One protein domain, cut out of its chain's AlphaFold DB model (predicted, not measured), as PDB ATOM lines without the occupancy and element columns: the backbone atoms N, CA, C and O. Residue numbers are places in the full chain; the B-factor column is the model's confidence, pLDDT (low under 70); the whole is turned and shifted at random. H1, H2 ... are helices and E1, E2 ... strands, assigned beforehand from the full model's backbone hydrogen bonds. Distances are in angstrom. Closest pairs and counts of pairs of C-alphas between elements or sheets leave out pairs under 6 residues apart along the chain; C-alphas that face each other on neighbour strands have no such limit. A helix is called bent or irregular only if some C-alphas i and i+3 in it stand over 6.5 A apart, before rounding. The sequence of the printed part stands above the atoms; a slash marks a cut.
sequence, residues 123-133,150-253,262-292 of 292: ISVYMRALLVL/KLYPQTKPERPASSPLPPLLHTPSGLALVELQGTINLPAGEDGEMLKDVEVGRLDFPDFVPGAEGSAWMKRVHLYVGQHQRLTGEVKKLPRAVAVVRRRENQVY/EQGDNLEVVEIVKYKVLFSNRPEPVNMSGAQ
ATOM      1  N   ILE A 123     -78.016-138.778  57.247       52.22
ATOM      2  CA  ILE A 123     -77.479-139.643  58.296       52.22
ATOM      3  C   ILE A 123     -76.760-138.778  59.322       52.22
ATOM      4  O   ILE A 123     -75.788-138.089  59.017       52.22
ATOM      5  N   SER A 124     -77.263-138.862  60.546       50.94
ATOM      6  CA  SER A 124     -76.749-138.197  61.733       50.94
ATOM      7  C   SER A 124     -75.861-139.154  62.516       50.94
ATOM      8  O   SER A 124     -76.352-140.180  62.981       50.94
ATOM      9  N   VAL A 125     -74.580-138.827  62.691       55.62
ATOM     10  CA  VAL A 125     -73.673-139.613  63.544       55.62
ATOM     11  C   VAL A 125     -73.196-138.750  64.701       55.62
ATOM     12  O   VAL A 125     -72.557-137.723  64.482       55.62
ATOM     13  N   TYR A 126     -73.498-139.166  65.928       56.22
ATOM     14  CA  TYR A 126     -73.025-138.505  67.140       56.22
ATOM     15  C   TYR A 126     -71.551-138.847  67.384       56.22
ATOM     16  O   TYR A 126     -71.149-140.011  67.314       56.22
ATOM     17  N   MET A 127     -70.731-137.824  67.625       58.00
ATOM     18  CA  MET A 127     -69.305-137.974  67.896       58.00
ATOM     19  C   MET A 127     -69.038-138.038  69.396       58.00
ATOM     20  O   MET A 127     -69.239-137.047  70.103       58.00
ATOM     21  N   ARG A 128     -68.450-139.150  69.843       54.62
ATOM     22  CA  ARG A 128     -67.662-139.188  71.079       54.62
ATOM     23  C   ARG A 128     -66.194-138.990  70.730       54.62
ATOM     24  O   ARG A 128     -65.648-139.699  69.879       54.62
ATOM     25  N   ALA A 129     -65.560-138.004  71.352       52.12
ATOM     26  CA  ALA A 129     -64.132-137.793  71.174       52.12
ATOM     27  C   ALA A 129     -63.357-138.764  72.069       52.12
ATOM     28  O   ALA A 129     -63.330-138.604  73.287       52.12
ATOM     29  N   LEU A 130     -62.689-139.747  71.461       53.16
ATOM     30  CA  LEU A 130     -61.617-140.472  72.130       53.16
ATOM     31  C   LEU A 130     -60.305-139.773  71.805       53.16
ATOM     32  O   LEU A 130     -59.813-139.789  70.673       53.16
ATOM     33  N   LEU A 131     -59.738-139.121  72.814       46.91
ATOM     34  CA  LEU A 131     -58.440-138.495  72.668       46.91
ATOM     35  C   LEU A 131     -57.363-139.579  72.712       46.91
ATOM     36  O   LEU A 131     -57.012-140.092  73.771       46.91
ATOM     37  N   VAL A 132     -56.814-139.912  71.546       47.38
ATOM     38  CA  VAL A 132     -55.569-140.676  71.477       47.38
ATOM     39  C   VAL A 132     -54.433-139.694  71.738       47.38
ATOM     40  O   VAL A 132     -53.939-139.023  70.830       47.38
ATOM     41  N   LEU A 133     -54.052-139.569  73.008       36.94
ATOM     42  CA  LEU A 133     -52.857-138.835  73.397       36.94
ATOM     43  C   LEU A 133     -51.630-139.582  72.868       36.94
ATOM     44  O   LEU A 133     -51.183-140.577  73.437       36.94
ATOM     45  N   LYS A 150     -42.690-155.401  69.658       87.00
ATOM     46  CA  LYS A 150     -43.348-156.451  68.867       87.00
ATOM     47  C   LYS A 150     -44.680-155.915  68.358       87.00
ATOM     48  O   LYS A 150     -45.488-155.448  69.156       87.00
ATOM     49  N   LEU A 151     -44.905-155.986  67.046       87.19
ATOM     50  CA  LEU A 151     -46.165-155.579  66.425       87.19
ATOM     51  C   LEU A 151     -47.002-156.810  66.071       87.19
ATOM     52  O   LEU A 151     -46.572-157.654  65.288       87.19
ATOM     53  N   TYR A 152     -48.206-156.879  66.624       86.69
ATOM     54  CA  TYR A 152     -49.173-157.937  66.371       86.69
ATOM     55  C   TYR A 152     -50.214-157.483  65.340       86.69
ATOM     56  O   TYR A 152     -50.608-156.307  65.330       86.69
ATOM     57  N   PRO A 153     -50.670-158.399  64.467       85.56
ATOM     58  CA  PRO A 153     -51.743-158.112  63.530       85.56
ATOM     59  C   PRO A 153     -53.068-157.876  64.264       85.56
ATOM     60  O   PRO A 153     -53.229-158.217  65.433       85.56
ATOM     61  N   GLN A 154     -54.019-157.305  63.533       76.62
ATOM     62  CA  GLN A 154     -55.346-156.966  64.029       76.62
ATOM     63  C   GLN A 154     -56.089-158.218  64.506       76.62
ATOM     64  O   GLN A 154     -56.309-159.151  63.726       76.62
ATOM     65  N   THR A 155     -56.495-158.241  65.778       69.94
ATOM     66  CA  THR A 155     -57.372-159.301  66.282       69.94
ATOM     67  C   THR A 155     -58.743-159.097  65.649       69.94
ATOM     68  O   THR A 155     -59.366-158.050  65.821       69.94
ATOM     69  N   LYS A 156     -59.193-160.059  64.836       63.22
ATOM     70  CA  LYS A 156     -60.459-159.947  64.103       63.22
ATOM     71  C   LYS A 156     -61.599-159.692  65.106       63.22
ATOM     72  O   LYS A 156     -61.764-160.510  66.009       63.22
ATOM     73  N   PRO A 157     -62.381-158.604  64.975       61.59
ATOM     74  CA  PRO A 157     -63.494-158.367  65.883       61.59
ATOM     75  C   PRO A 157     -64.531-159.486  65.721       61.59
ATOM     76  O   PRO A 157     -64.896-159.832  64.595       61.59
ATOM     77  N   GLU A 158     -65.000-160.057  66.835       56.94
ATOM     78  CA  GLU A 158     -65.966-161.171  66.841       56.94
ATOM     79  C   GLU A 158     -67.299-160.817  66.159       56.94
ATOM     80  O   GLU A 158     -68.000-161.705  65.670       56.94
ATOM     81  N   ARG A 159     -67.638-159.523  66.058       56.50
ATOM     82  CA  ARG A 159     -68.751-159.014  65.247       56.50
ATOM     83  C   ARG A 159     -68.366-157.714  64.536       56.50
ATOM     84  O   ARG A 159     -67.826-156.822  65.190       56.50
ATOM     85  N   PRO A 160     -68.669-157.561  63.232       58.56
ATOM     86  CA  PRO A 160     -68.558-156.266  62.574       58.56
ATOM     87  C   PRO A 160     -69.539-155.290  63.232       58.56
ATOM     88  O   PRO A 160     -70.737-155.571  63.317       58.56
ATOM     89  N   ALA A 161     -69.038-154.156  63.723       60.84
ATOM     90  CA  ALA A 161     -69.890-153.134  64.314       60.84
ATOM     91  C   ALA A 161     -70.802-152.532  63.230       60.84
ATOM     92  O   ALA A 161     -70.326-152.095  62.177       60.84
ATOM     93  N   SER A 162     -72.116-152.512  63.480       64.44
ATOM     94  CA  SER A 162     -73.091-151.819  62.630       64.44
ATOM     95  C   SER A 162     -72.840-150.314  62.717       64.44
ATOM     96  O   SER A 162     -73.176-149.696  63.723       64.44
ATOM     97  N   SER A 163     -72.239-149.729  61.679       62.16
ATOM     98  CA  SER A 163     -71.864-148.314  61.660       62.16
ATOM     99  C   SER A 163     -72.803-147.503  60.762       62.16
ATOM    100  O   SER A 163     -72.975-147.869  59.600       62.16
ATOM    101  N   PRO A 164     -73.368-146.373  61.230       66.06
ATOM    102  CA  PRO A 164     -74.059-145.411  60.372       66.06
ATOM    103  C   PRO A 164     -73.109-144.615  59.461       66.06
ATOM    104  O   PRO A 164     -73.567-143.791  58.674       66.06
ATOM    105  N   LEU A 165     -71.788-144.805  59.555       69.00
ATOM    106  CA  LEU A 165     -70.873-144.150  58.628       69.00
ATOM    107  C   LEU A 165     -71.032-144.742  57.223       69.00
ATOM    108  O   LEU A 165     -71.224-145.950  57.078       69.00
ATOM    109  N   PRO A 166     -70.884-143.921  56.170       68.50
ATOM    110  CA  PRO A 166     -70.786-144.424  54.810       68.50
ATOM    111  C   PRO A 166     -69.759-145.570  54.708       68.50
ATOM    112  O   PRO A 166     -68.686-145.445  55.305       68.50
ATOM    113  N   PRO A 167     -70.003-146.630  53.910       69.56
ATOM    114  CA  PRO A 167     -69.153-147.832  53.860       69.56
ATOM    115  C   PRO A 167     -67.665-147.567  53.610       69.56
ATOM    116  O   PRO A 167     -66.801-148.344  53.986       69.56
ATOM    117  N   LEU A 168     -67.351-146.444  52.968       67.50
ATOM    118  CA  LEU A 168     -65.982-146.023  52.698       67.50
ATOM    119  C   LEU A 168     -65.226-145.536  53.947       67.50
ATOM    120  O   LEU A 168     -64.007-145.677  54.040       67.50
ATOM    121  N   LEU A 169     -65.954-144.901  54.864       73.94
ATOM    122  CA  LEU A 169     -65.469-144.472  56.173       73.94
ATOM    123  C   LEU A 169     -65.661-145.568  57.224       73.94
ATOM    124  O   LEU A 169     -65.141-145.444  58.329       73.94
ATOM    125  N   HIS A 170     -66.408-146.621  56.885       72.06
ATOM    126  CA  HIS A 170     -66.627-147.758  57.757       72.06
ATOM    127  C   HIS A 170     -65.335-148.554  57.877       72.06
ATOM    128  O   HIS A 170     -64.835-149.158  56.928       72.06
ATOM    129  N   THR A 171     -64.794-148.540  59.082       72.94
ATOM    130  CA  THR A 171     -63.816-149.523  59.515       72.94
ATOM    131  C   THR A 171     -64.541-150.618  60.305       72.94
ATOM    132  O   THR A 171     -65.567-150.323  60.921       72.94
ATOM    133  N   PRO A 172     -64.069-151.878  60.318       69.56
ATOM    134  CA  PRO A 172     -64.721-152.964  61.061       69.56
ATOM    135  C   PRO A 172     -65.014-152.639  62.536       69.56
ATOM    136  O   PRO A 172     -65.998-153.131  63.091       69.56
ATOM    137  N   SER A 173     -64.179-151.790  63.141       66.00
ATOM    138  CA  SER A 173     -64.304-151.290  64.515       66.00
ATOM    139  C   SER A 173     -65.243-150.083  64.684       66.00
ATOM    140  O   SER A 173     -65.514-149.671  65.809       66.00
ATOM    141  N   GLY A 174     -65.746-149.497  63.594       73.00
ATOM    142  CA  GLY A 174     -66.560-148.277  63.623       73.00
ATOM    143  C   GLY A 174     -65.757-146.993  63.876       73.00
ATOM    144  O   GLY A 174     -66.354-145.953  64.152       73.00
ATOM    145  N   LEU A 175     -64.425-147.055  63.783       77.88
ATOM    146  CA  LEU A 175     -63.521-145.913  63.906       77.88
ATOM    147  C   LEU A 175     -63.480-145.071  62.628       77.88
ATOM    148  O   LEU A 175     -63.420-145.600  61.515       77.88
ATOM    149  N   ALA A 176     -63.405-143.754  62.795       85.44
ATOM    150  CA  ALA A 176     -63.121-142.822  61.711       85.44
ATOM    151  C   ALA A 176     -62.055-141.803  62.120       85.44
ATOM    152  O   ALA A 176     -61.980-141.379  63.276       85.44
ATOM    153  N   LEU A 177     -61.246-141.390  61.142       88.38
ATOM    154  CA  LEU A 177     -60.258-140.332  61.314       88.38
ATOM    155  C   LEU A 177     -60.864-138.986  60.927       88.38
ATOM    156  O   LEU A 177     -61.277-138.792  59.777       88.38
ATOM    157  N   VAL A 178     -60.866-138.054  61.875       90.19
ATOM    158  CA  VAL A 178     -61.326-136.684  61.651       90.19
ATOM    159  C   VAL A 178     -60.199-135.702  61.927       90.19
ATOM    160  O   VAL A 178     -59.534-135.747  62.962       90.19
ATOM    161  N   GLU A 179     -59.972-134.821  60.960       90.19
ATOM    162  CA  GLU A 179     -58.950-133.788  61.000       90.19
ATOM    163  C   GLU A 179     -59.614-132.417  61.008       90.19
ATOM    164  O   GLU A 179     -60.384-132.071  60.107       90.19
ATOM    165  N   LEU A 180     -59.287-131.638  62.033       89.81
ATOM    166  CA  LEU A 180     -59.774-130.284  62.223       89.81
ATOM    167  C   LEU A 180     -58.600-129.309  62.134       89.81
ATOM    168  O   LEU A 180     -57.617-129.448  62.862       89.81
ATOM    169  N   GLN A 181     -58.731-128.274  61.306       85.88
ATOM    170  CA  GLN A 181     -57.826-127.128  61.354       85.88
ATOM    171  C   GLN A 181     -58.259-126.168  62.464       85.88
ATOM    172  O   GLN A 181     -59.002-125.215  62.242       85.88
ATOM    173  N   GLY A 182     -57.807-126.448  63.684       82.75
ATOM    174  CA  GLY A 182     -58.112-125.645  64.862       82.75
ATOM    175  C   GLY A 182     -58.064-126.467  66.142       82.75
ATOM    176  O   GLY A 182     -57.517-127.571  66.181       82.75
ATOM    177  N   THR A 183     -58.649-125.921  67.199       81.31
ATOM    178  CA  THR A 183     -58.767-126.573  68.503       81.31
ATOM    179  C   THR A 183     -60.235-126.693  68.886       81.31
ATOM    180  O   THR A 183     -60.998-125.747  68.707       81.31
ATOM    181  N   ILE A 184     -60.622-127.850  69.423       80.06
ATOM    182  CA  ILE A 184     -61.925-128.037  70.067       80.06
ATOM    183  C   ILE A 184     -61.720-127.812  71.557       80.06
ATOM    184  O   ILE A 184     -60.853-128.445  72.159       80.06
ATOM    185  N   ASN A 185     -62.511-126.916  72.136       81.25
ATOM    186  CA  ASN A 185     -62.540-126.726  73.577       81.25
ATOM    187  C   ASN A 185     -63.505-127.758  74.155       81.25
ATOM    188  O   ASN A 185     -64.700-127.713  73.867       81.25
ATOM    189  N   LEU A 186     -62.970-128.705  74.916       82.12
ATOM    190  CA  LEU A 186     -63.747-129.730  75.602       82.12
ATOM    191  C   LEU A 186     -63.907-129.347  77.078       82.12
ATOM    192  O   LEU A 186     -63.011-128.703  77.627       82.12
ATOM    193  N   PRO A 187     -65.027-129.716  77.720       77.38
ATOM    194  CA  PRO A 187     -65.183-129.542  79.152       77.38
ATOM    195  C   PRO A 187     -64.135-130.385  79.891       77.38
ATOM    196  O   PRO A 187     -63.941-131.568  79.594       77.38
ATOM    197  N   ALA A 188     -63.455-129.755  80.844       78.25
ATOM    198  CA  ALA A 188     -62.596-130.424  81.811       78.25
ATOM    199  C   ALA A 188     -63.384-130.650  83.110       78.25
ATOM    200  O   ALA A 188     -64.251-129.841  83.451       78.25
ATOM    201  N   GLY A 189     -63.104-131.758  83.793       75.31
ATOM    202  CA  GLY A 189     -63.592-132.041  85.137       75.31
ATOM    203  C   GLY A 189     -63.030-131.059  86.166       75.31
ATOM    204  O   GLY A 189     -62.179-130.222  85.859       75.31
ATOM    205  N   GLU A 190     -63.524-131.148  87.400       73.38
ATOM    206  CA  GLU A 190     -63.133-130.260  88.509       73.38
ATOM    207  C   GLU A 190     -61.637-130.356  88.859       73.38
ATOM    208  O   GLU A 190     -61.037-129.403  89.348       73.38
ATOM    209  N   ASP A 191     -61.027-131.496  88.552       78.31
ATOM    210  CA  ASP A 191     -59.607-131.818  88.667       78.31
ATOM    211  C   ASP A 191     -58.764-131.344  87.466       78.31
ATOM    212  O   ASP A 191     -57.548-131.528  87.447       78.31
ATOM    213  N   GLY A 192     -59.385-130.716  86.461       68.56
ATOM    214  CA  GLY A 192     -58.729-130.335  85.209       68.56
ATOM    215  C   GLY A 192     -58.494-131.515  84.260       68.56
ATOM    216  O   GLY A 192     -57.951-131.314  83.169       68.56
ATOM    217  N   GLU A 193     -58.928-132.723  84.631       73.56
ATOM    218  CA  GLU A 193     -58.862-133.897  83.770       73.56
ATOM    219  C   GLU A 193     -59.919-133.790  82.673       73.56
ATOM    220  O   GLU A 193     -61.076-133.428  82.895       73.56
ATOM    221  N   MET A 194     -59.532-134.086  81.436       66.56
ATOM    222  CA  MET A 194     -60.466-134.007  80.322       66.56
ATOM    223  C   MET A 194     -61.491-135.137  80.441       66.56
ATOM    224  O   MET A 194     -61.119-136.310  80.535       66.56
ATOM    225  N   LEU A 195     -62.781-134.794  80.421       72.00
ATOM    226  CA  LEU A 195     -63.837-135.785  80.596       72.00
ATOM    227  C   LEU A 195     -63.767-136.841  79.481       72.00
ATOM    228  O   LEU A 195     -63.685-136.528  78.289       72.00
ATOM    229  N   LYS A 196     -63.794-138.112  79.886       68.75
ATOM    230  CA  LYS A 196     -63.958-139.239  78.964       68.75
ATOM    231  C   LYS A 196     -65.413-139.249  78.485       68.75
ATOM    232  O   LYS A 196     -66.309-138.893  79.239       68.75
ATOM    233  N   ASP A 197     -65.631-139.624  77.226       70.25
ATOM    234  CA  ASP A 197     -66.966-139.739  76.615       70.25
ATOM    235  C   ASP A 197     -67.772-138.434  76.475       70.25
ATOM    236  O   ASP A 197     -69.001-138.441  76.508       70.25
ATOM    237  N   VAL A 198     -67.103-137.304  76.229       77.25
ATOM    238  CA  VAL A 198     -67.801-136.056  75.885       77.25
ATOM    239  C   VAL A 198     -68.402-136.142  74.482       77.25
ATOM    240  O   VAL A 198     -67.698-136.371  73.491       77.25
ATOM    241  N   GLU A 199     -69.706-135.880  74.396       82.81
ATOM    242  CA  GLU A 199     -70.373-135.599  73.130       82.81
ATOM    243  C   GLU A 199     -69.945-134.218  72.621       82.81
ATOM    244  O   GLU A 199     -70.278-133.182  73.195       82.81
ATOM    245  N   VAL A 200     -69.185-134.202  71.528       84.00
ATOM    246  CA  VAL A 200     -68.707-132.951  70.914       84.00
ATOM    247  C   VAL A 200     -69.749-132.374  69.958       84.00
ATOM    248  O   VAL A 200     -69.859-131.156  69.788       84.00
ATOM    249  N   GLY A 201     -70.517-133.255  69.319       87.69
ATOM    250  CA  GLY A 201     -71.563-132.883  68.382       87.69
ATOM    251  C   GLY A 201     -71.849-133.967  67.348       87.69
ATOM    252  O   GLY A 201     -71.730-135.160  67.636       87.69
ATOM    253  N   ARG A 202     -72.237-133.559  66.135       88.81
ATOM    254  CA  ARG A 202     -72.817-134.453  65.119       88.81
ATOM    255  C   ARG A 202     -72.200-134.259  63.739       88.81
ATOM    256  O   ARG A 202     -72.102-133.133  63.252       88.81
ATOM    257  N   LEU A 203     -71.868-135.366  63.080       90.62
ATOM    258  CA  LEU A 203     -71.556-135.411  61.655       90.62
ATOM    259  C   LEU A 203     -72.820-135.627  60.824       90.62
ATOM    260  O   LEU A 203     -73.664-136.458  61.160       90.62
ATOM    261  N   ASP A 204     -72.895-134.911  59.709       90.44
ATOM    262  CA  ASP A 204     -73.978-134.988  58.740       90.44
ATOM    263  C   ASP A 204     -73.417-135.137  57.323       90.44
ATOM    264  O   ASP A 204     -72.533-134.380  56.899       90.44
ATOM    265  N   PHE A 205     -73.950-136.112  56.590       91.38
ATOM    266  CA  PHE A 205     -73.589-136.415  55.207       91.38
ATOM    267  C   PHE A 205     -74.787-136.117  54.290       91.38
ATOM    268  O   PHE A 205     -75.490-137.039  53.878       91.38
ATOM    269  N   PRO A 206     -75.042-134.841  53.943       89.69
ATOM    270  CA  PRO A 206     -76.284-134.429  53.275       89.69
ATOM    271  C   PRO A 206     -76.454-135.023  51.872       89.69
ATOM    272  O   PRO A 206     -77.571-135.194  51.388       89.69
ATOM    273  N   ASP A 207     -75.336-135.311  51.206       88.69
ATOM    274  CA  ASP A 207     -75.302-135.848  49.848       88.69
ATOM    275  C   ASP A 207     -75.178-137.379  49.816       88.69
ATOM    276  O   ASP A 207     -75.165-137.967  48.731       88.69
ATOM    277  N   PHE A 208     -75.055-138.036  50.975       87.81
ATOM    278  CA  PHE A 208     -74.948-139.488  51.036       87.81
ATOM    279  C   PHE A 208     -76.325-140.131  50.870       87.81
ATOM    280  O   PHE A 208     -77.264-139.834  51.600       87.81
ATOM    281  N   VAL A 209     -76.430-141.038  49.901       84.25
ATOM    282  CA  VAL A 209     -77.630-141.839  49.660       84.25
ATOM    283  C   VAL A 209     -77.217-143.310  49.720       84.25
ATOM    284  O   VAL A 209     -76.370-143.721  48.920       84.25
ATOM    285  N   PRO A 210     -77.781-144.114  50.641       81.56
ATOM    286  CA  PRO A 210     -77.492-145.542  50.705       81.56
ATOM    287  C   PRO A 210     -77.767-146.229  49.359       81.56
ATOM    288  O   PRO A 210     -78.820-146.030  48.760       81.56
ATOM    289  N   GLY A 211     -76.809-147.022  48.870       77.19
ATOM    290  CA  GLY A 211     -76.924-147.752  47.600       77.19
ATOM    291  C   GLY A 211     -76.708-146.916  46.332       77.19
ATOM    292  O   GLY A 211     -76.765-147.466  45.235       77.19
ATOM    293  N   ALA A 212     -76.446-145.609  46.447       79.56
ATOM    294  CA  ALA A 212     -76.035-144.801  45.305       79.56
ATOM    295  C   ALA A 212     -74.533-144.972  45.030       79.56
ATOM    296  O   ALA A 212     -73.697-144.789  45.914       79.56
ATOM    297  N   GLU A 213     -74.191-145.275  43.779       75.38
ATOM    298  CA  GLU A 213     -72.804-145.369  43.329       75.38
ATOM    299  C   GLU A 213     -72.165-143.979  43.178       75.38
ATOM    300  O   GLU A 213     -72.767-143.043  42.640       75.38
ATOM    301  N   GLY A 214     -70.908-143.852  43.607       81.62
ATOM    302  CA  GLY A 214     -70.067-142.682  43.341       81.62
ATOM    303  C   GLY A 214     -69.517-141.954  44.571       81.62
ATOM    304  O   GLY A 214     -69.865-142.214  45.719       81.62
ATOM    305  N   SER A 215     -68.616-141.003  44.306       85.25
ATOM    306  CA  SER A 215     -67.894-140.209  45.312       85.25
ATOM    307  C   SER A 215     -68.418-138.782  45.477       85.25
ATOM    308  O   SER A 215     -67.801-137.970  46.159       85.25
ATOM    309  N   ALA A 216     -69.557-138.448  44.865       88.75
ATOM    310  CA  ALA A 216     -70.109-137.096  44.919       88.75
ATOM    311  C   ALA A 216     -70.412-136.643  46.358       88.75
ATOM    312  O   ALA A 216     -70.146-135.493  46.698       88.75
ATOM    313  N   TRP A 217     -70.877-137.565  47.207       88.69
ATOM    314  CA  TRP A 217     -71.173-137.307  48.616       88.69
ATOM    315  C   TRP A 217     -69.936-136.966  49.457       88.69
ATOM    316  O   TRP A 217     -70.052-136.333  50.499       88.69
ATOM    317  N   MET A 218     -68.735-137.325  48.989       91.94
ATOM    318  CA  MET A 218     -67.478-137.037  49.687       91.94
ATOM    319  C   MET A 218     -67.135-135.547  49.676       91.94
ATOM    320  O   MET A 218     -66.327-135.103  50.482       91.94
ATOM    321  N   LYS A 219     -67.739-134.759  48.782       94.38
ATOM    322  CA  LYS A 219     -67.424-133.334  48.618       94.38
ATOM    323  C   LYS A 219     -67.936-132.458  49.755       94.38
ATOM    324  O   LYS A 219     -67.515-131.310  49.855       94.38
ATOM    325  N   ARG A 220     -68.884-132.955  50.553       93.50
ATOM    326  CA  ARG A 220     -69.556-132.145  51.562       93.50
ATOM    327  C   ARG A 220     -69.970-132.975  52.765       93.50
ATOM    328  O   ARG A 220     -70.803-133.870  52.669       93.50
ATOM    329  N   VAL A 221     -69.405-132.603  53.903       93.94
ATOM    330  CA  VAL A 221     -69.726-133.119  55.232       93.94
ATOM    331  C   VAL A 221     -69.915-131.923  56.153       93.94
ATOM    332  O   VAL A 221     -69.141-130.966  56.083       93.94
ATOM    333  N   HIS A 222     -70.923-131.960  57.016       92.94
ATOM    334  CA  HIS A 222     -71.100-130.948  58.051       92.94
ATOM    335  C   HIS A 222     -70.790-131.542  59.421       92.94
ATOM    336  O   HIS A 222     -71.282-132.613  59.758       92.94
ATOM    337  N   LEU A 223     -69.978-130.842  60.205       92.00
ATOM    338  CA  LEU A 223     -69.803-131.100  61.628       92.00
ATOM    339  C   LEU A 223     -70.502-129.985  62.394       92.00
ATOM    340  O   LEU A 223     -70.136-128.819  62.272       92.00
ATOM    341  N   TYR A 224     -71.502-130.350  63.178       91.19
ATOM    342  CA  TYR A 224     -72.152-129.455  64.123       91.19
ATOM    343  C   TYR A 224     -71.481-129.635  65.476       91.19
ATOM    344  O   TYR A 224     -71.458-130.756  65.978       91.19
ATOM    345  N   VAL A 225     -70.919-128.564  66.035       88.69
ATOM    346  CA  VAL A 225     -70.279-128.560  67.358       88.69
ATOM    347  C   VAL A 225     -71.161-127.761  68.309       88.69
ATOM    348  O   VAL A 225     -71.407-126.568  68.093       88.69
ATOM    349  N   GLY A 226     -71.656-128.429  69.352       85.75
ATOM    350  CA  GLY A 226     -72.690-127.873  70.223       85.75
ATOM    351  C   GLY A 226     -73.907-127.361  69.435       85.75
ATOM    352  O   GLY A 226     -74.303-127.939  68.424       85.75
ATOM    353  N   GLN A 227     -74.494-126.253  69.892       84.19
ATOM    354  CA  GLN A 227     -75.709-125.669  69.301       84.19
ATOM    355  C   GLN A 227     -75.443-124.511  68.327       84.19
ATOM    356  O   GLN A 227     -76.372-124.024  67.689       84.19
ATOM    357  N   HIS A 228     -74.200-124.028  68.235       86.69
ATOM    358  CA  HIS A 228     -73.913-122.709  67.652       86.69
ATOM    359  C   HIS A 228     -72.878-122.714  66.535       86.69
ATOM    360  O   HIS A 228     -72.741-121.703  65.848       86.69
ATOM    361  N   GLN A 229     -72.174-123.825  66.307       91.19
ATOM    362  CA  GLN A 229     -71.117-123.883  65.301       91.19
ATOM    363  C   GLN A 229     -71.366-124.986  64.283       91.19
ATOM    364  O   GLN A 229     -71.660-126.129  64.634       91.19
ATOM    365  N   ARG A 230     -71.183-124.643  63.007       93.19
ATOM    366  CA  ARG A 230     -71.131-125.598  61.902       93.19
ATOM    367  C   ARG A 230     -69.815-125.458  61.162       93.19
ATOM    368  O   ARG A 230     -69.451-124.373  60.719       93.19
ATOM    369  N   LEU A 231     -69.135-126.574  60.962       93.44
ATOM    370  CA  LEU A 231     -67.974-126.672  60.100       93.44
ATOM    371  C   LEU A 231     -68.349-127.440  58.844       93.44
ATOM    372  O   LEU A 231     -69.011-128.477  58.904       93.44
ATOM    373  N   THR A 232     -67.906-126.933  57.700       94.50
ATOM    374  CA  THR A 232     -68.051-127.620  56.417       94.50
ATOM    375  C   THR A 232     -66.715-128.233  56.036       94.50
ATOM    376  O   THR A 232     -65.684-127.559  56.042       94.50
ATOM    377  N   GLY A 233     -66.749-129.521  55.728       95.06
ATOM    378  CA  GLY A 233     -65.593-130.321  55.375       95.06
ATOM    379  C   GLY A 233     -65.885-131.273  54.227       95.06
ATOM    380  O   GLY A 233     -66.942-131.230  53.596       95.06
ATOM    381  N   GLU A 234     -64.927-132.149  53.969       94.88
ATOM    382  CA  GLU A 234     -64.972-133.126  52.886       94.88
ATOM    383  C   GLU A 234     -64.276-134.427  53.299       94.88
ATOM    384  O   GLU A 234     -63.407-134.448  54.174       94.88
ATOM    385  N   VAL A 235     -64.639-135.529  52.653       94.88
ATOM    386  CA  VAL A 235     -63.961-136.814  52.806       94.88
ATOM    387  C   VAL A 235     -62.823-136.901  51.799       94.88
ATOM    388  O   VAL A 235     -63.029-136.798  50.590       94.88
ATOM    389  N   LYS A 236     -61.611-137.150  52.292       94.25
ATOM    390  CA  LYS A 236     -60.410-137.311  51.471       94.25
ATOM    391  C   LYS A 236     -59.795-138.687  51.644       94.25
ATOM    392  O   LYS A 236     -59.654-139.193  52.754       94.25
ATOM    393  N   LYS A 237     -59.361-139.265  50.525       93.69
ATOM    394  CA  LYS A 237     -58.501-140.449  50.531       93.69
ATOM    395  C   LYS A 237     -57.113-140.054  51.027       93.69
ATOM    396  O   LYS A 237     -56.557-139.050  50.584       93.69
ATOM    397  N   LEU A 238     -56.559-140.844  51.936       91.75
ATOM    398  CA  LEU A 238     -55.201-140.646  52.414       91.75
ATOM    399  C   LEU A 238     -54.203-141.116  51.340       91.75
ATOM    400  O   LEU A 238     -54.397-142.197  50.777       91.75
ATOM    401  N   PRO A 239     -53.121-140.359  51.062       92.94
ATOM    402  CA  PRO A 239     -52.065-140.809  50.152       92.94
ATOM    403  C   PRO A 239     -51.393-142.100  50.632       92.94
ATOM    404  O   PRO A 239     -50.999-142.943  49.831       92.94
ATOM    405  N   ARG A 240     -51.288-142.258  51.957       93.06
ATOM    406  CA  ARG A 240     -50.800-143.459  52.634       93.06
ATOM    407  C   ARG A 240     -51.813-143.862  53.692       93.06
ATOM    408  O   ARG A 240     -52.261-143.009  54.453       93.06
ATOM    409  N   ALA A 241     -52.167-145.142  53.730       90.25
ATOM    410  CA  ALA A 241     -53.021-145.659  54.789       90.25
ATOM    411  C   ALA A 241     -52.335-145.471  56.150       90.25
ATOM    412  O   ALA A 241     -51.119-145.645  56.262       90.25
ATOM    413  N   VAL A 242     -53.115-145.099  57.161       89.69
ATOM    414  CA  VAL A 242     -52.636-144.877  58.528       89.69
ATOM    415  C   VAL A 242     -53.098-146.043  59.390       89.69
ATOM    416  O   VAL A 242     -54.283-146.366  59.398       89.69
ATOM    417  N   ALA A 243     -52.168-146.671  60.104       88.19
ATOM    418  CA  ALA A 243     -52.487-147.708  61.075       88.19
ATOM    419  C   ALA A 243     -52.725-147.076  62.452       88.19
ATOM    420  O   ALA A 243     -51.879-146.333  62.953       88.19
ATOM    421  N   VAL A 244     -53.865-147.382  63.064       86.75
ATOM    422  CA  VAL A 244     -54.124-147.117  64.481       86.75
ATOM    423  C   VAL A 244     -53.544-148.290  65.258       86.75
ATOM    424  O   VAL A 244     -53.893-149.435  64.981       86.75
ATOM    425  N   VAL A 245     -52.654-148.015  66.207       87.50
ATOM    426  CA  VAL A 245     -52.019-149.033  67.054       87.50
ATOM    427  C   VAL A 245     -52.358-148.783  68.518       87.50
ATOM    428  O   VAL A 245     -52.452-147.631  68.943       87.50
ATOM    429  N   ARG A 246     -52.524-149.853  69.295       85.06
ATOM    430  CA  ARG A 246     -52.683-149.791  70.754       85.06
ATOM    431  C   ARG A 246     -51.608-150.619  71.435       85.06
ATOM    432  O   ARG A 246     -51.147-151.610  70.877       85.06
ATOM    433  N   ARG A 247     -51.229-150.242  72.654       84.62
ATOM    434  CA  ARG A 247     -50.377-151.091  73.490       84.62
ATOM    435  C   ARG A 247     -51.216-152.246  74.035       84.62
ATOM    436  O   ARG A 247     -52.287-152.005  74.591       84.62
ATOM    437  N   ARG A 248     -50.747-153.478  73.854       81.31
ATOM    438  CA  ARG A 248     -51.349-154.681  74.437       81.31
ATOM    439  C   ARG A 248     -50.963-154.762  75.915       81.31
ATOM    440  O   ARG A 248     -49.865-154.354  76.288       81.31
ATOM    441  N   GLU A 249     -51.844-155.296  76.753       75.75
ATOM    442  CA  GLU A 249     -51.443-155.713  78.098       75.75
ATOM    443  C   GLU A 249     -50.504-156.916  77.997       75.75
ATOM    444  O   GLU A 249     -50.806-157.902  77.317       75.75
ATOM    445  N   ASN A 250     -49.343-156.822  78.651       70.00
ATOM    446  CA  ASN A 250     -48.372-157.909  78.670       70.00
ATOM    447  C   ASN A 250     -48.980-159.076  79.445       70.00
ATOM    448  O   ASN A 250     -49.277-158.954  80.635       70.00
ATOM    449  N   GLN A 251     -49.179-160.202  78.766       62.50
ATOM    450  CA  GLN A 251     -49.689-161.393  79.425       62.50
ATOM    451  C   GLN A 251     -48.580-162.020  80.267       62.50
ATOM    452  O   GLN A 251     -47.450-162.197  79.812       62.50
ATOM    453  N   VAL A 252     -48.910-162.354  81.512       57.88
ATOM    454  CA  VAL A 252     -48.046-163.157  82.373       57.88
ATOM    455  C   VAL A 252     -48.363-164.617  82.068       57.88
ATOM    456  O   VAL A 252     -49.366-165.146  82.538       57.88
ATOM    457  N   TYR A 253     -47.540-165.263  81.241       55.69
ATOM    458  CA  TYR A 253     -47.619-166.710  81.047       55.69
ATOM    459  C   TYR A 253     -46.788-167.410  82.125       55.69
ATOM    460  O   TYR A 253     -45.605-167.122  82.304       55.69
ATOM    461  N   GLU A 262     -43.707-161.024  79.730       62.28
ATOM    462  CA  GLU A 262     -43.280-160.515  78.427       62.28
ATOM    463  C   GLU A 262     -42.618-159.145  78.634       62.28
ATOM    464  O   GLU A 262     -43.276-158.159  78.972       62.28
ATOM    465  N   GLN A 263     -41.294-159.095  78.490       58.56
ATOM    466  CA  GLN A 263     -40.540-157.850  78.493       58.56
ATOM    467  C   GLN A 263     -40.606-157.237  77.098       58.56
ATOM    468  O   GLN A 263     -40.206-157.857  76.112       58.56
ATOM    469  N   GLY A 264     -41.103-156.006  77.026       67.62
ATOM    470  CA  GLY A 264     -41.149-155.215  75.803       67.62
ATOM    471  C   GLY A 264     -42.465-154.469  75.625       67.62
ATOM    472  O   GLY A 264     -43.475-154.775  76.261       67.62
ATOM    473  N   ASP A 265     -42.430-153.479  74.737       77.69
ATOM    474  CA  ASP A 265     -43.625-152.797  74.260       77.69
ATOM    475  C   ASP A 265     -44.304-153.684  73.209       77.69
ATOM    476  O   ASP A 265     -43.860-153.791  72.063       77.69
ATOM    477  N   ASN A 266     -45.373-154.365  73.616       84.69
ATOM    478  CA  ASN A 266     -46.230-155.120  72.712       84.69
ATOM    479  C   ASN A 266     -47.282-154.171  72.116       84.69
ATOM    480  O   ASN A 266     -48.113-153.617  72.839       84.69
ATOM    481  N   LEU A 267     -47.255-153.975  70.800       87.44
ATOM    482  CA  LEU A 267     -48.198-153.132  70.064       87.44
ATOM    483  C   LEU A 267     -49.112-153.999  69.203       87.44
ATOM    484  O   LEU A 267     -48.664-154.945  68.570       87.44
ATOM    485  N   GLU A 268     -50.386-153.658  69.126       87.94
ATOM    486  CA  GLU A 268     -51.371-154.322  68.277       87.94
ATOM    487  C   GLU A 268     -51.936-153.312  67.279       87.94
ATOM    488  O   GLU A 268     -52.305-152.196  67.660       87.94
ATOM    489  N   VAL A 269     -52.026-153.699  66.006       87.31
ATOM    490  CA  VAL A 269     -52.758-152.912  65.008       87.31
ATOM    491  C   VAL A 269     -54.250-153.021  65.301       87.31
ATOM    492  O   VAL A 269     -54.818-154.097  65.208       87.31
ATOM    493  N   VAL A 270     -54.892-151.907  65.632       84.19
ATOM    494  CA  VAL A 270     -56.339-151.837  65.877       84.19
ATOM    495  C   VAL A 270     -57.103-151.657  64.580       84.19
ATOM    496  O   VAL A 270     -58.168-152.244  64.432       84.19
ATOM    497  N   GLU A 271     -56.594-150.829  63.662       84.25
ATOM    498  CA  GLU A 271     -57.309-150.488  62.433       84.25
ATOM    499  C   GLU A 271     -56.394-149.916  61.351       84.25
ATOM    500  O   GLU A 271     -55.388-149.274  61.657       84.25
ATOM    501  N   ILE A 272     -56.769-150.089  60.080       87.19
ATOM    502  CA  ILE A 272     -56.084-149.459  58.943       87.19
ATOM    503  C   ILE A 272     -57.033-148.476  58.256       87.19
ATOM    504  O   ILE A 272     -57.923-148.850  57.491       87.19
ATOM    505  N   VAL A 273     -56.793-147.187  58.472       88.94
ATOM    506  CA  VAL A 273     -57.621-146.102  57.951       88.94
ATOM    507  C   VAL A 273     -57.115-145.651  56.580       88.94
ATOM    508  O   VAL A 273     -55.943-145.318  56.400       88.94
ATOM    509  N   LYS A 274     -58.019-145.611  55.595       90.88
ATOM    510  CA  LYS A 274     -57.722-145.203  54.204       90.88
ATOM    511  C   LYS A 274     -58.287-143.829  53.835       90.88
ATOM    512  O   LYS A 274     -57.859-143.239  52.844       90.88
ATOM    513  N   TYR A 275     -59.239-143.326  54.615       92.06
ATOM    514  CA  TYR A 275     -59.968-142.089  54.358       92.06
ATOM    515  C   TYR A 275     -60.045-141.249  55.633       92.06
ATOM    516  O   TYR A 275     -60.115-141.796  56.729       92.06
ATOM    517  N   LYS A 276     -60.045-139.926  55.481       92.31
ATOM    518  CA  LYS A 276     -60.240-138.964  56.571       92.31
ATOM    519  C   LYS A 276     -61.363-137.993  56.243       92.31
ATOM    520  O   LYS A 276     -61.570-137.673  55.071       92.31
ATOM    521  N   VAL A 277     -62.036-137.483  57.268       93.00
ATOM    522  CA  VAL A 277     -62.919-136.315  57.150       93.00
ATOM    523  C   VAL A 277     -62.106-135.077  57.512       93.00
ATOM    524  O   VAL A 277     -61.567-135.001  58.612       93.00
ATOM    525  N   LEU A 278     -61.972-134.139  56.581       94.19
ATOM    526  CA  LEU A 278     -61.172-132.927  56.743       94.19
ATOM    527  C   LEU A 278     -62.076-131.703  56.876       94.19
ATOM    528  O   LEU A 278     -62.854-131.411  55.969       94.19
ATOM    529  N   PHE A 279     -61.892-130.943  57.952       93.81
ATOM    530  CA  PHE A 279     -62.509-129.638  58.176       93.81
ATOM    531  C   PHE A 279     -61.430-128.551  58.143       93.81
ATOM    532  O   PHE A 279     -60.757-128.296  59.141       93.81
ATOM    533  N   SER A 280     -61.241-127.933  56.973       90.31
ATOM    534  CA  SER A 280     -60.275-126.840  56.768       90.31
ATOM    535  C   SER A 280     -60.881-125.444  56.905       90.31
ATOM    536  O   SER A 280     -60.162-124.457  57.038       90.31
ATOM    537  N   ASN A 281     -62.204-125.334  56.823       88.44
ATOM    538  CA  ASN A 281     -62.877-124.043  56.803       88.44
ATOM    539  C   ASN A 281     -63.160-123.553  58.225       88.44
ATOM    540  O   ASN A 281     -63.368-124.349  59.143       88.44
ATOM    541  N   ARG A 282     -63.195-122.226  58.393       88.38
ATOM    542  CA  ARG A 282     -63.561-121.605  59.672       88.38
ATOM    543  C   ARG A 282     -64.990-122.005  60.069       88.38
ATOM    544  O   ARG A 282     -65.834-122.119  59.180       88.38
ATOM    545  N   PRO A 283     -65.272-122.183  61.372       89.25
ATOM    546  CA  PRO A 283     -66.630-122.418  61.842       89.25
ATOM    547  C   PRO A 283     -67.567-121.280  61.437       89.25
ATOM    548  O   PRO A 283     -67.243-120.101  61.597       89.25
ATOM    549  N   GLU A 284     -68.735-121.649  60.928       89.88
ATOM    550  CA  GLU A 284     -69.834-120.739  60.632       89.88
ATOM    551  C   GLU A 284     -70.829-120.752  61.803       89.88
ATOM    552  O   GLU A 284     -71.133-121.833  62.326       89.88
ATOM    553  N   PRO A 285     -71.358-119.589  62.226       88.12
ATOM    554  CA  PRO A 285     -72.430-119.556  63.210       88.12
ATOM    555  C   PRO A 285     -73.687-120.205  62.622       88.12
ATOM    556  O   PRO A 285     -74.048-119.956  61.468       88.12
ATOM    557  N   VAL A 286     -74.373-121.028  63.414       84.44
ATOM    558  CA  VAL A 286     -75.714-121.508  63.058       84.44
ATOM    559  C   VAL A 286     -76.760-120.625  63.715       84.44
ATOM    560  O   VAL A 286     -76.979-120.659  64.923       84.44
ATOM    561  N   ASN A 287     -77.423-119.823  62.891       70.31
ATOM    562  CA  ASN A 287     -78.576-119.060  63.326       70.31
ATOM    563  C   ASN A 287     -79.772-120.017  63.307       70.31
ATOM    564  O   ASN A 287     -80.188-120.463  62.237       70.31
ATOM    565  N   MET A 288     -80.370-120.299  64.462       57.91
ATOM    566  CA  MET A 288     -81.691-120.942  64.554       57.91
ATOM    567  C   MET A 288     -82.810-119.950  64.157       57.91
ATOM    568  O   MET A 288     -83.862-119.899  64.778       57.91
ATOM    569  N   SER A 289     -82.587-119.109  63.143       51.16
ATOM    570  CA  SER A 289     -83.555-118.128  62.643       51.16
ATOM    571  C   SER A 289     -84.217-118.677  61.379       51.16
ATOM    572  O   SER A 289     -83.878-118.287  60.262       51.16
ATOM    573  N   GLY A 290     -85.107-119.650  61.557       47.47
ATOM    574  CA  GLY A 290     -85.873-120.245  60.458       47.47
ATOM    575  C   GLY A 290     -87.063-121.106  60.880       47.47
ATOM    576  O   GLY A 290     -87.715-121.678  60.015       47.47
ATOM    577  N   ALA A 291     -87.352-121.201  62.179       40.88
ATOM    578  CA  ALA A 291     -88.581-121.788  62.695       40.88
ATOM    579  C   ALA A 291     -89.381-120.685  63.395       40.88
ATOM    580  O   ALA A 291     -89.234-120.469  64.596       40.88
ATOM    581  N   GLN A 292     -90.171-119.954  62.615       35.09
ATOM    582  CA  GLN A 292     -91.305-119.177  63.100       35.09
ATOM    583  C   GLN A 292     -92.428-119.275  62.073       35.09
ATOM    584  O   GLN A 292     -92.104-119.240  60.863       35.09
TER     585      GLN A 292
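This is residues 123 to 133, 150 to 253 and 262 to 292 of the 292 residues of the protein "Sister chromatid cohesion protein Ctf8" of Purpureocillium lilacinum (UniProt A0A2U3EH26). One twisted sheet makes the body: E1, E4, E5, the first part of E6, the last part of E7 and E3 roll partway round toward a barrel, left open between E1 and E3. From this body the long, bent strands E6 and E7 run on as a two-stranded ribbon, with little E2 beside its far end; the loop of residues 181 to 198 and the last stretch, residues 280 to 292, reach well away from the middle, and the short helix H1 only grazes the sheet. The printed part has 146 residues with one named helix and seven named strands, in the order E1, E2, E3, E4, H1, E5, E6, E7, and under half of the residues are in named elements. The sheet is branched and mixed: E2 and E3 pair parallel with E7, and the other neighbour pairs are antiparallel. The class is mostly strand, and the whole is only just loose, close to compact, with a radius of gyration of the C-alphas of 18.0 A and spans of 67 by 48 by 28 A.

E7, residues 266 to 279, has three neighbours in the branched sheet. On one side of it lie E2, residues 150 to 152, beside residues 266 to 268, and E3, residues 176 to 180, beside residues 276 to 279; E6, residues 229 to 247, lies on the other side. E6 and E7 are antiparallel, 161 degrees between their directions, with N 236 and O 276 at 2.8 A and N 246 and O 268 at 2.9 A, both within hydrogen-bond range. E6 bends by 102 degrees at residue 239, and E7 bends by 70 degrees at residue 274. E2 and E7 are parallel, with N 152 and O 267 within hydrogen-bond range at 2.8 A. E3 and E7 are parallel too, with N 179 and O 277 within hydrogen-bond range at 2.8 A. The pairing of E6 is staggered: residues 234 to 247 pair with E7, and residues 229 to 233 pair with E5, residues 221 to 225. E5 and E6 form a hairpin, with N 223 and O 231 within hydrogen-bond range at 2.9 A. On the other side of E5 from E6 lies antiparallel E4, residues 199 to 204, with N 202 and O 224 within hydrogen-bond range at 2.9 A. E1, residues 124 to 130, is an edge strand, antiparallel to E4, with N 127 and O 201 within hydrogen-bond range at 2.8 A; E1 and E3 are apart. H1, residues 216 to 219, grazes the sheet with residues 217 to 219; its closest C-alphas to E6 are those of Met 218 and Val 235, 4.7 A apart. H1 is too short for any O i to N i+4 pair, and its one O i to N i+3 pair is within hydrogen-bond range.

E1, residues 124 to 130, begins at C-alpha 124 (-76.749, -138.197, 61.733) and is 18.5 A long. E2 holds residues 150 to 152, E3 residues 176 to 180 and H1 residues 216 to 219. E4, residues 199 to 204, is 14.8 A long, and E5, residues 221 to 225, is 13.0 A. E6, residues 229 to 247, is the longest strand, 35.2 A from C-alpha 229 at (-71.117, -123.883, 65.301) to C-alpha 247. E7, residues 266 to 279, is 33.6 A long and ends at C-alpha 279 (-62.509, -129.638, 58.176).

The C-alphas farthest apart are those of Tyr 253 and Gln 292, 67.0 A. Residues 134 to 149 are not printed, with 20.5 A between C-alphas 133 and 150; residues 254 to 261 are not printed, with 8.0 A between C-alphas 253 and 262. The links E2 to E3, E3 to E4 and E4 to H1 are long. Residues 284 to 285 pair antiparallel with residues 229 to 230 of E6. The mean pLDDT of the printed part is 78.1, and 41 residues are under 70, among them 123 to 133, 155 to 168 and 288 to 292.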